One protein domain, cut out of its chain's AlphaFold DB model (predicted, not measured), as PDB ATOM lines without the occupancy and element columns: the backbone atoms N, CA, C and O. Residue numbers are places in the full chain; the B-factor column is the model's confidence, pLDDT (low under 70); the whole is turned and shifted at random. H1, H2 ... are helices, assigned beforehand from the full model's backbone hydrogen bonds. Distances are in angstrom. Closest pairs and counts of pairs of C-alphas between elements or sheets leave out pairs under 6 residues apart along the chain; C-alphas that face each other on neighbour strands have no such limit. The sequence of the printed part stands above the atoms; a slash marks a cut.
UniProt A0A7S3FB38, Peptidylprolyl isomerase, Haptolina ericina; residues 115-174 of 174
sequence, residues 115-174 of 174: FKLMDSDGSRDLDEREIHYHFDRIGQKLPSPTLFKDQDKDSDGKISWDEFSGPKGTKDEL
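This is residues 115 to 174 of the 174 residues of the protein "Peptidylprolyl isomerase" of Haptolina ericina (UniProt A0A7S3FB38). The domain has little regular structure: mostly loops, with one longer helix, H2, and two short helices, H1 and H3, near it. A short antiparallel pairing of residues 125 to 126 with 159 to 160 ties the long unnamed stretch 152 to 174 to the loop before H2. The printed part has 60 residues with three named helices, in the order H1, H2, H3, and no named strand; its class is all helix, with 19 residues in named elements. It is compact, with a radius of gyration of the C-alphas of 10.9 A, and rounded, spanning 29 by 23 by 18 A.

H2, residues 128 to 137, and H1, residues 115 to 118, only just touch, with 3 pairs of C-alphas within 8 A; the closest, of Met 118 and Glu 130, are 5.6 A apart. H3, residues 147 to 151, is close to H2 but not clearly touching; their closest C-alphas, of Glu 128 and Phe 148, are 6.6 A apart. H1 and H3 are apart. In H2 and H3 every O i to N i+4 pair is within hydrogen-bond range; H1 is too short for such a pair.

H2 measures 14.3 A from C-alpha 128 at (183.509, 164.472, 234.040) to C-alpha 137, H3 6.4 A and H1 5.3 A. H1 begins at C-alpha 115, (195.322, 163.815, 238.043), and H3 ends at C-alpha 151, (187.685, 154.551, 235.184).

The C-alphas farthest apart, of Pro 145 and Asp 172, are 30.1 A apart. The printed part has no cut, and both links between helices are short. Mean pLDDT of the printed part is 84.8; residues 138 to 139, 169 and 172 to 174 are under 70.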
ATOM      1  N   PHE A 115     196.362 163.774 237.032       86.62
ATOM      2  CA  PHE A 115     195.322 163.815 238.043       86.62
ATOM      3  C   PHE A 115     195.241 165.193 238.711       86.62
ATOM      4  O   PHE A 115     194.246 165.885 238.560       86.62
ATOM      5  N   LYS A 116     196.328 165.668 239.334       83.94
ATOM      6  CA  LYS A 116     196.348 167.000 239.966       83.94
ATOM      7  C   LYS A 116     196.101 168.143 238.974       83.94
ATOM      8  O   LYS A 116     195.578 169.184 239.342       83.94
ATOM      9  N   LEU A 117     196.537 168.000 237.724       79.00
ATOM     10  CA  LEU A 117     196.332 169.042 236.713       79.00
ATOM     11  C   LEU A 117     194.865 169.161 236.274       79.00
ATOM     12  O   LEU A 117     194.453 170.232 235.825       79.00
ATOM     13  N   MET A 118     194.126 168.058 236.332       86.44
ATOM     14  CA  MET A 118     192.715 167.993 235.973       86.44
ATOM     15  C   MET A 118     191.820 168.373 237.156       86.44
ATOM     16  O   MET A 118     190.835 169.057 236.916       86.44
ATOM     17  N   ASP A 119     192.214 168.014 238.384       90.06
ATOM     18  CA  ASP A 119     191.560 168.383 239.650       90.06
ATOM     19  C   ASP A 119     191.684 169.897 239.893       90.06
ATOM     20  O   ASP A 119     192.621 170.407 240.517       90.06
ATOM     21  N   SER A 120     190.774 170.640 239.277       84.75
ATOM     22  CA  SER A 120     190.774 172.095 239.202       84.75
ATOM     23  C   SER A 120     190.162 172.732 240.441       84.75
ATOM     24  O   SER A 120     190.538 173.855 240.798       84.75
ATOM     25  N   ASP A 121     189.233 172.025 241.085       87.56
ATOM     26  CA  ASP A 121     188.581 172.463 242.312       87.56
ATOM     27  C   ASP A 121     189.290 171.973 243.588       87.56
ATOM     28  O   ASP A 121     188.998 172.469 244.681       87.56
ATOM     29  N   GLY A 122     190.289 171.093 243.449       88.38
ATOM     30  CA  GLY A 122     191.102 170.571 244.546       88.38
ATOM     31  C   GLY A 122     190.351 169.566 245.415       88.38
ATOM     32  O   GLY A 122     190.710 169.376 246.584       88.38
ATOM     33  N   SER A 123     189.284 168.964 244.887       92.31
ATOM     34  CA  SER A 123     188.452 167.998 245.601       92.31
ATOM     35  C   SER A 123     189.133 166.645 245.801       92.31
ATOM     36  O   SER A 123     188.660 165.866 246.631       92.31
ATOM     37  N   ARG A 124     190.279 166.410 245.143       90.38
ATOM     38  CA  ARG A 124     191.050 165.151 245.128       90.38
ATOM     39  C   ARG A 124     190.380 164.003 244.385       90.38
ATOM     40  O   ARG A 124     190.868 162.874 244.456       90.38
ATOM     41  N   ASP A 125     189.347 164.323 243.623       94.56
ATOM     42  CA  ASP A 125     188.662 163.443 242.694       94.56
ATOM     43  C   ASP A 125     188.523 164.171 241.353       94.56
ATOM     44  O   ASP A 125     188.551 165.394 241.320       94.56
ATOM     45  N   LEU A 126     188.357 163.436 240.251       93.88
ATOM     46  CA  LEU A 126     188.075 164.031 238.944       93.88
ATOM     47  C   LEU A 126     186.622 163.818 238.562       93.88
ATOM     48  O   LEU A 126     186.184 162.675 238.404       93.88
ATOM     49  N   ASP A 127     185.897 164.906 238.329       94.94
ATOM     50  CA  ASP A 127     184.574 164.825 237.712       94.94
ATOM     51  C   ASP A 127     184.636 164.909 236.176       94.94
ATOM     52  O   ASP A 127     185.640 165.288 235.568       94.94
ATOM     53  N   GLU A 128     183.545 164.530 235.506       92.81
ATOM     54  CA  GLU A 128     183.509 164.472 234.040       92.81
ATOM     55  C   GLU A 128     183.796 165.835 233.381       92.81
ATOM     56  O   GLU A 128     184.373 165.887 232.288       92.81
ATOM     57  N   ARG A 129     183.439 166.942 234.045       91.56
ATOM     58  CA  ARG A 129     183.653 168.308 233.547       91.56
ATOM     59  C   ARG A 129     185.124 168.671 233.608       91.56
ATOM     60  O   ARG A 129     185.623 169.261 232.657       91.56
ATOM     61  N   GLU A 130     185.812 168.304 234.679       92.31
ATOM     62  CA  GLU A 130     187.249 168.531 234.839       92.31
ATOM     63  C   GLU A 130     188.063 167.794 233.778       92.31
ATOM     64  O   GLU A 130     188.980 168.366 233.176       92.31
ATOM     65  N   ILE A 131     187.660 166.561 233.454       89.94
ATOM     66  CA  ILE A 131     188.257 165.817 232.345       89.94
ATOM     67  C   ILE A 131     188.027 166.545 231.022       89.94
ATOM     68  O   ILE A 131     188.989 166.840 230.313       89.94
ATOM     69  N   HIS A 132     186.778 166.861 230.678       88.38
ATOM     70  CA  HIS A 132     186.471 167.532 229.411       88.38
ATOM     71  C   HIS A 132     187.176 168.886 229.292       88.38
ATOM     72  O   HIS A 132     187.821 169.160 228.280       88.38
ATOM     73  N   TYR A 133     187.131 169.694 230.350       84.06
ATOM     74  CA  TYR A 133     187.762 171.007 230.399       84.06
ATOM     75  C   TYR A 133     189.268 170.929 230.145       84.06
ATOM     76  O   TYR A 133     189.821 171.761 229.419       84.06
ATOM     77  N   HIS A 134     189.942 169.919 230.702       82.06
ATOM     78  CA  HIS A 134     191.357 169.700 230.444       82.06
ATOM     79  C   HIS A 134     191.632 169.413 228.962       82.06
ATOM     80  O   HIS A 134     192.480 170.079 228.364       82.06
ATOM     81  N   PHE A 135     190.912 168.458 228.363       81.88
ATOM     82  CA  PHE A 135     191.104 168.045 226.968       81.88
ATOM     83  C   PHE A 135     190.793 169.171 225.971       81.88
ATOM     84  O   PHE A 135     191.599 169.432 225.071       81.88
ATOM     85  N   ASP A 136     189.709 169.914 226.200       78.69
ATOM     86  CA  ASP A 136     189.346 171.088 225.402       78.69
ATOM     87  C   ASP A 136     190.440 172.160 225.457       78.69
ATOM     88  O   ASP A 136     190.855 172.697 224.425       78.69
ATOM     89  N   ARG A 137     190.980 172.436 226.651       70.94
ATOM     90  CA  ARG A 137     192.047 173.428 226.837       70.94
ATOM     91  C   ARG A 137     193.344 173.084 226.121       70.94
ATOM     92  O   ARG A 137     194.038 173.996 225.674       70.94
ATOM     93  N   ILE A 138     193.706 171.807 226.058       66.69
ATOM     94  CA  ILE A 138     194.923 171.364 225.363       66.69
ATOM     95  C   ILE A 138     194.682 171.095 223.871       66.69
ATOM     96  O   ILE A 138     195.602 170.664 223.176       66.69
ATOM     97  N   GLY A 139     193.463 171.337 223.371       63.94
ATOM     98  CA  GLY A 139     193.099 171.116 221.974       63.94
ATOM     99  C   GLY A 139     193.143 169.644 221.556       63.94
ATOM    100  O   GLY A 139     193.361 169.349 220.381       63.94
ATOM    101  N   GLN A 140     192.973 168.715 222.503       70.88
ATOM    102  CA  GLN A 140     192.942 167.279 222.235       70.88
ATOM    103  C   GLN A 140     191.541 166.718 222.450       70.88
ATOM    104  O   GLN A 140     190.800 167.154 223.320       70.88
ATOM    105  N   LYS A 141     191.180 165.703 221.665       77.31
ATOM    106  CA  LYS A 141     189.947 164.946 221.899       77.31
ATOM    107  C   LYS A 141     190.162 163.937 223.021       77.31
ATOM    108  O   LYS A 141     191.271 163.429 223.186       77.31
ATOM    109  N   LEU A 142     189.082 163.592 223.721       77.00
ATOM    110  CA  LEU A 142     189.095 162.467 224.648       77.00
ATOM    111  C   LEU A 142     189.585 161.188 223.940       77.00
ATOM    112  O   LEU A 142     189.147 160.917 222.817       77.00
ATOM    113  N   PRO A 143     190.445 160.375 224.582       77.19
ATOM    114  CA  PRO A 143     190.948 159.127 224.009       77.19
ATOM    115  C   PRO A 143     189.843 158.107 223.716       77.19
ATOM    116  O   PRO A 143     189.964 157.309 222.791       77.19
ATOM    117  N   SER A 144     188.770 158.134 224.509       82.69
ATOM    118  CA  SER A 144     187.581 157.305 224.330       82.69
ATOM    119  C   SER A 144     186.342 158.048 224.838       82.69
ATOM    120  O   SER A 144     186.430 158.697 225.883       82.69
ATOM    121  N   PRO A 145     185.175 157.919 224.176       85.19
ATOM    122  CA  PRO A 145     183.906 158.421 224.707       85.19
ATOM    123  C   PRO A 145     183.451 157.688 225.981       85.19
ATOM    124  O   PRO A 145     182.579 158.182 226.685       85.19
ATOM    125  N   THR A 146     184.017 156.514 226.283       89.00
ATOM    126  CA  THR A 146     183.716 155.738 227.500       89.00
ATOM    127  C   THR A 146     184.728 155.950 228.620       89.00
ATOM    128  O   THR A 146     184.568 155.350 229.676       89.00
ATOM    129  N   LEU A 147     185.730 156.822 228.425       87.56
ATOM    130  CA  LEU A 147     186.851 156.998 229.355       87.56
ATOM    131  C   LEU A 147     186.393 157.147 230.809       87.56
ATOM    132  O   LEU A 147     186.943 156.476 231.670       87.56
ATOM    133  N   PHE A 148     185.404 158.005 231.074       91.31
ATOM    134  CA  PHE A 148     184.939 158.265 232.435       91.31
ATOM    135  C   PHE A 148     184.382 156.997 233.093       91.31
ATOM    136  O   PHE A 148     184.886 156.550 234.115       91.31
ATOM    137  N   LYS A 149     183.408 156.357 232.433       91.62
ATOM    138  CA  LYS A 149     182.762 155.121 232.908       91.62
ATOM    139  C   LYS A 149     183.734 153.955 233.050       91.62
ATOM    140  O   LYS A 149     183.531 153.081 233.880       91.62
ATOM    141  N   ASP A 150     184.766 153.912 232.213       91.94
ATOM    142  CA  ASP A 150     185.775 152.860 232.278       91.94
ATOM    143  C   ASP A 150     186.684 153.017 233.508       91.94
ATOM    144  O   ASP A 150     187.294 152.033 233.934       91.94
ATOM    145  N   GLN A 151     186.801 154.225 234.063       91.88
ATOM    146  CA  GLN A 151     187.685 154.551 235.184       91.88
ATOM    147  C   GLN A 151     186.934 154.603 236.517       91.88
ATOM    148  O   GLN A 151     187.480 154.091 237.482       91.88
ATOM    149  N   ASP A 152     185.720 155.153 236.549       95.62
ATOM    150  CA  ASP A 152     184.815 155.182 237.711       95.62
ATOM    151  C   ASP A 152     184.393 153.741 238.080       95.62
ATOM    152  O   ASP A 152     183.487 153.150 237.480       95.62
ATOM    153  N   LYS A 153     185.154 153.102 238.978       95.50
ATOM    154  CA  LYS A 153     185.035 151.674 239.313       95.50
ATOM    155  C   LYS A 153     183.972 151.432 240.359       95.50
ATOM    156  O   LYS A 153     183.339 150.372 240.317       95.50
ATOM    157  N   ASP A 154     183.819 152.352 241.300       95.38
ATOM    158  CA  ASP A 154     182.799 152.258 242.336       95.38
ATOM    159  C   ASP A 154     181.469 152.931 241.949       95.38
ATOM    160  O   ASP A 154     180.463 152.711 242.630       95.38
ATOM    161  N   SER A 155     181.416 153.584 240.781       95.12
ATOM    162  CA  SER A 155     180.222 154.226 240.215       95.12
ATOM    163  C   SER A 155     179.695 155.374 241.078       95.12
ATOM    164  O   SER A 155     178.478 155.598 241.132       95.12
ATOM    165  N   ASP A 156     180.587 156.092 241.762       95.06
ATOM    166  CA  ASP A 156     180.245 157.245 242.596       95.06
ATOM    167  C   ASP A 156     180.091 158.555 241.796       95.06
ATOM    168  O   ASP A 156     179.651 159.578 242.338       95.06
ATOM    169  N   GLY A 157     180.351 158.507 240.484       93.38
ATOM    170  CA  GLY A 157     180.249 159.648 239.579       93.38
ATOM    171  C   GLY A 157     181.494 160.529 239.568       93.38
ATOM    172  O   GLY A 157     181.435 161.653 239.056       93.38
ATOM    173  N   LYS A 158     182.604 160.038 240.118       95.88
ATOM    174  CA  LYS A 158     183.920 160.667 240.129       95.88
ATOM    175  C   LYS A 158     184.995 159.627 239.802       95.88
ATOM    176  O   LYS A 158     184.736 158.439 239.679       95.88
ATOM    177  N   ILE A 159     186.219 160.092 239.579       95.38
ATOM    178  CA  ILE A 159     187.393 159.226 239.475       95.38
ATOM    179  C   ILE A 159     188.347 159.629 240.588       95.38
ATOM    180  O   ILE A 159     189.001 160.673 240.513       95.38
ATOM    181  N   SER A 160     188.460 158.784 241.600       94.81
ATOM    182  CA  SER A 160     189.428 158.952 242.677       94.81
ATOM    183  C   SER A 160     190.868 158.763 242.186       94.81
ATOM    184  O   SER A 160     191.144 158.186 241.121       94.81
ATOM    185  N   TRP A 161     191.842 159.182 243.003       90.94
ATOM    186  CA  TRP A 161     193.253 158.929 242.694       90.94
ATOM    187  C   TRP A 161     193.538 157.441 242.501       90.94
ATOM    188  O   TRP A 161     194.372 157.093 241.671       90.94
ATOM    189  N   ASP A 162     192.879 156.547 243.245       91.62
ATOM    190  CA  ASP A 162     193.113 155.104 243.139       91.62
ATOM    191  C   ASP A 162     192.597 154.541 241.806       91.62
ATOM    192  O   ASP A 162     193.293 153.741 241.172       91.62
ATOM    193  N   GLU A 163     191.458 155.035 241.333       93.50
ATOM    194  CA  GLU A 163     190.804 154.609 240.092       93.50
ATOM    195  C   GLU A 163     191.500 155.105 238.831       93.50
ATOM    196  O   GLU A 163     191.613 154.370 237.849       93.50
ATOM    197  N   PHE A 164     192.030 156.329 238.861       91.12
ATOM    198  CA  PHE A 164     192.626 156.949 237.684       91.12
ATOM    199  C   PHE A 164     193.825 156.152 237.159       91.12
ATOM    200  O   PHE A 164     194.879 156.095 237.785       91.12
ATOM    201  N   SER A 165     193.721 155.549 235.981       84.69
ATOM    202  CA  SER A 165     194.821 154.747 235.411       84.69
ATOM    203  C   SER A 165     195.844 155.554 234.600       84.69
ATOM    204  O   SER A 165     196.816 154.989 234.094       84.69
ATOM    205  N   GLY A 166     195.648 156.868 234.466       76.50
ATOM    206  CA  GLY A 166     196.583 157.755 233.780       76.50
ATOM    207  C   GLY A 166     197.810 158.133 234.626       76.50
ATOM    208  O   GLY A 166     197.967 157.688 235.762       76.50
ATOM    209  N   PRO A 167     198.689 158.989 234.080       73.12
ATOM    210  CA  PRO A 167     199.797 159.605 234.805       73.12
ATOM    211  C   PRO A 167     199.366 160.284 236.109       73.12
ATOM    212  O   PRO A 167     198.860 161.403 236.105       73.12
ATOM    213  N   LYS A 168     199.570 159.624 237.241       75.62
ATOM    214  CA  LYS A 168     199.293 160.188 238.563       75.62
ATOM    215  C   LYS A 168     200.572 160.211 239.381       75.62
ATOM    216  O   LYS A 168     201.342 159.251 239.367       75.62
ATOM    217  N   GLY A 169     200.815 161.349 240.028       68.94
ATOM    218  CA  GLY A 169     201.895 161.504 241.001       68.94
ATOM    219  C   GLY A 169     201.575 160.750 242.288       68.94
ATOM    220  O   GLY A 169     200.667 159.921 242.309       68.94
ATOM    221  N   THR A 170     202.294 161.012 243.375       70.56
ATOM    222  CA  THR A 170     201.992 160.360 244.664       70.56
ATOM    223  C   THR A 170     200.724 160.934 245.316       70.56
ATOM    224  O   THR A 170     200.327 162.057 245.016       70.56
ATOM    225  N   LYS A 171     200.071 160.186 246.224       70.88
ATOM    226  CA  LYS A 171     198.892 160.690 246.967       70.88
ATOM    227  C   LYS A 171     199.202 161.934 247.807       70.88
ATOM    228  O   LYS A 171     198.327 162.771 247.992       70.88
ATOM    229  N   ASP A 172     200.440 162.067 248.281       68.38
ATOM    230  CA  ASP A 172     200.890 163.216 249.080       68.38
ATOM    231  C   ASP A 172     200.964 164.517 248.260       68.38
ATOM    232  O   ASP A 172     201.049 165.609 248.819       68.38
ATOM    233  N   GLU A 173     200.926 164.413 246.930       61.06
ATOM    234  CA  GLU A 173     200.942 165.551 246.014       61.06
ATOM    235  C   GLU A 173     199.543 166.077 245.667       61.06
ATOM    236  O   GLU A 173     199.478 167.033 244.897       61.06
ATOM    237  N   LEU A 174     198.453 165.489 246.183       64.19
ATOM    238  CA  LEU A 174     197.062 165.906 245.926       64.19
ATOM    239  C   LEU A 174     196.666 167.162 246.708       64.19
ATOM    240  O   LEU A 174     196.384 167.062 247.934       64.19
TER     241      LEU A 174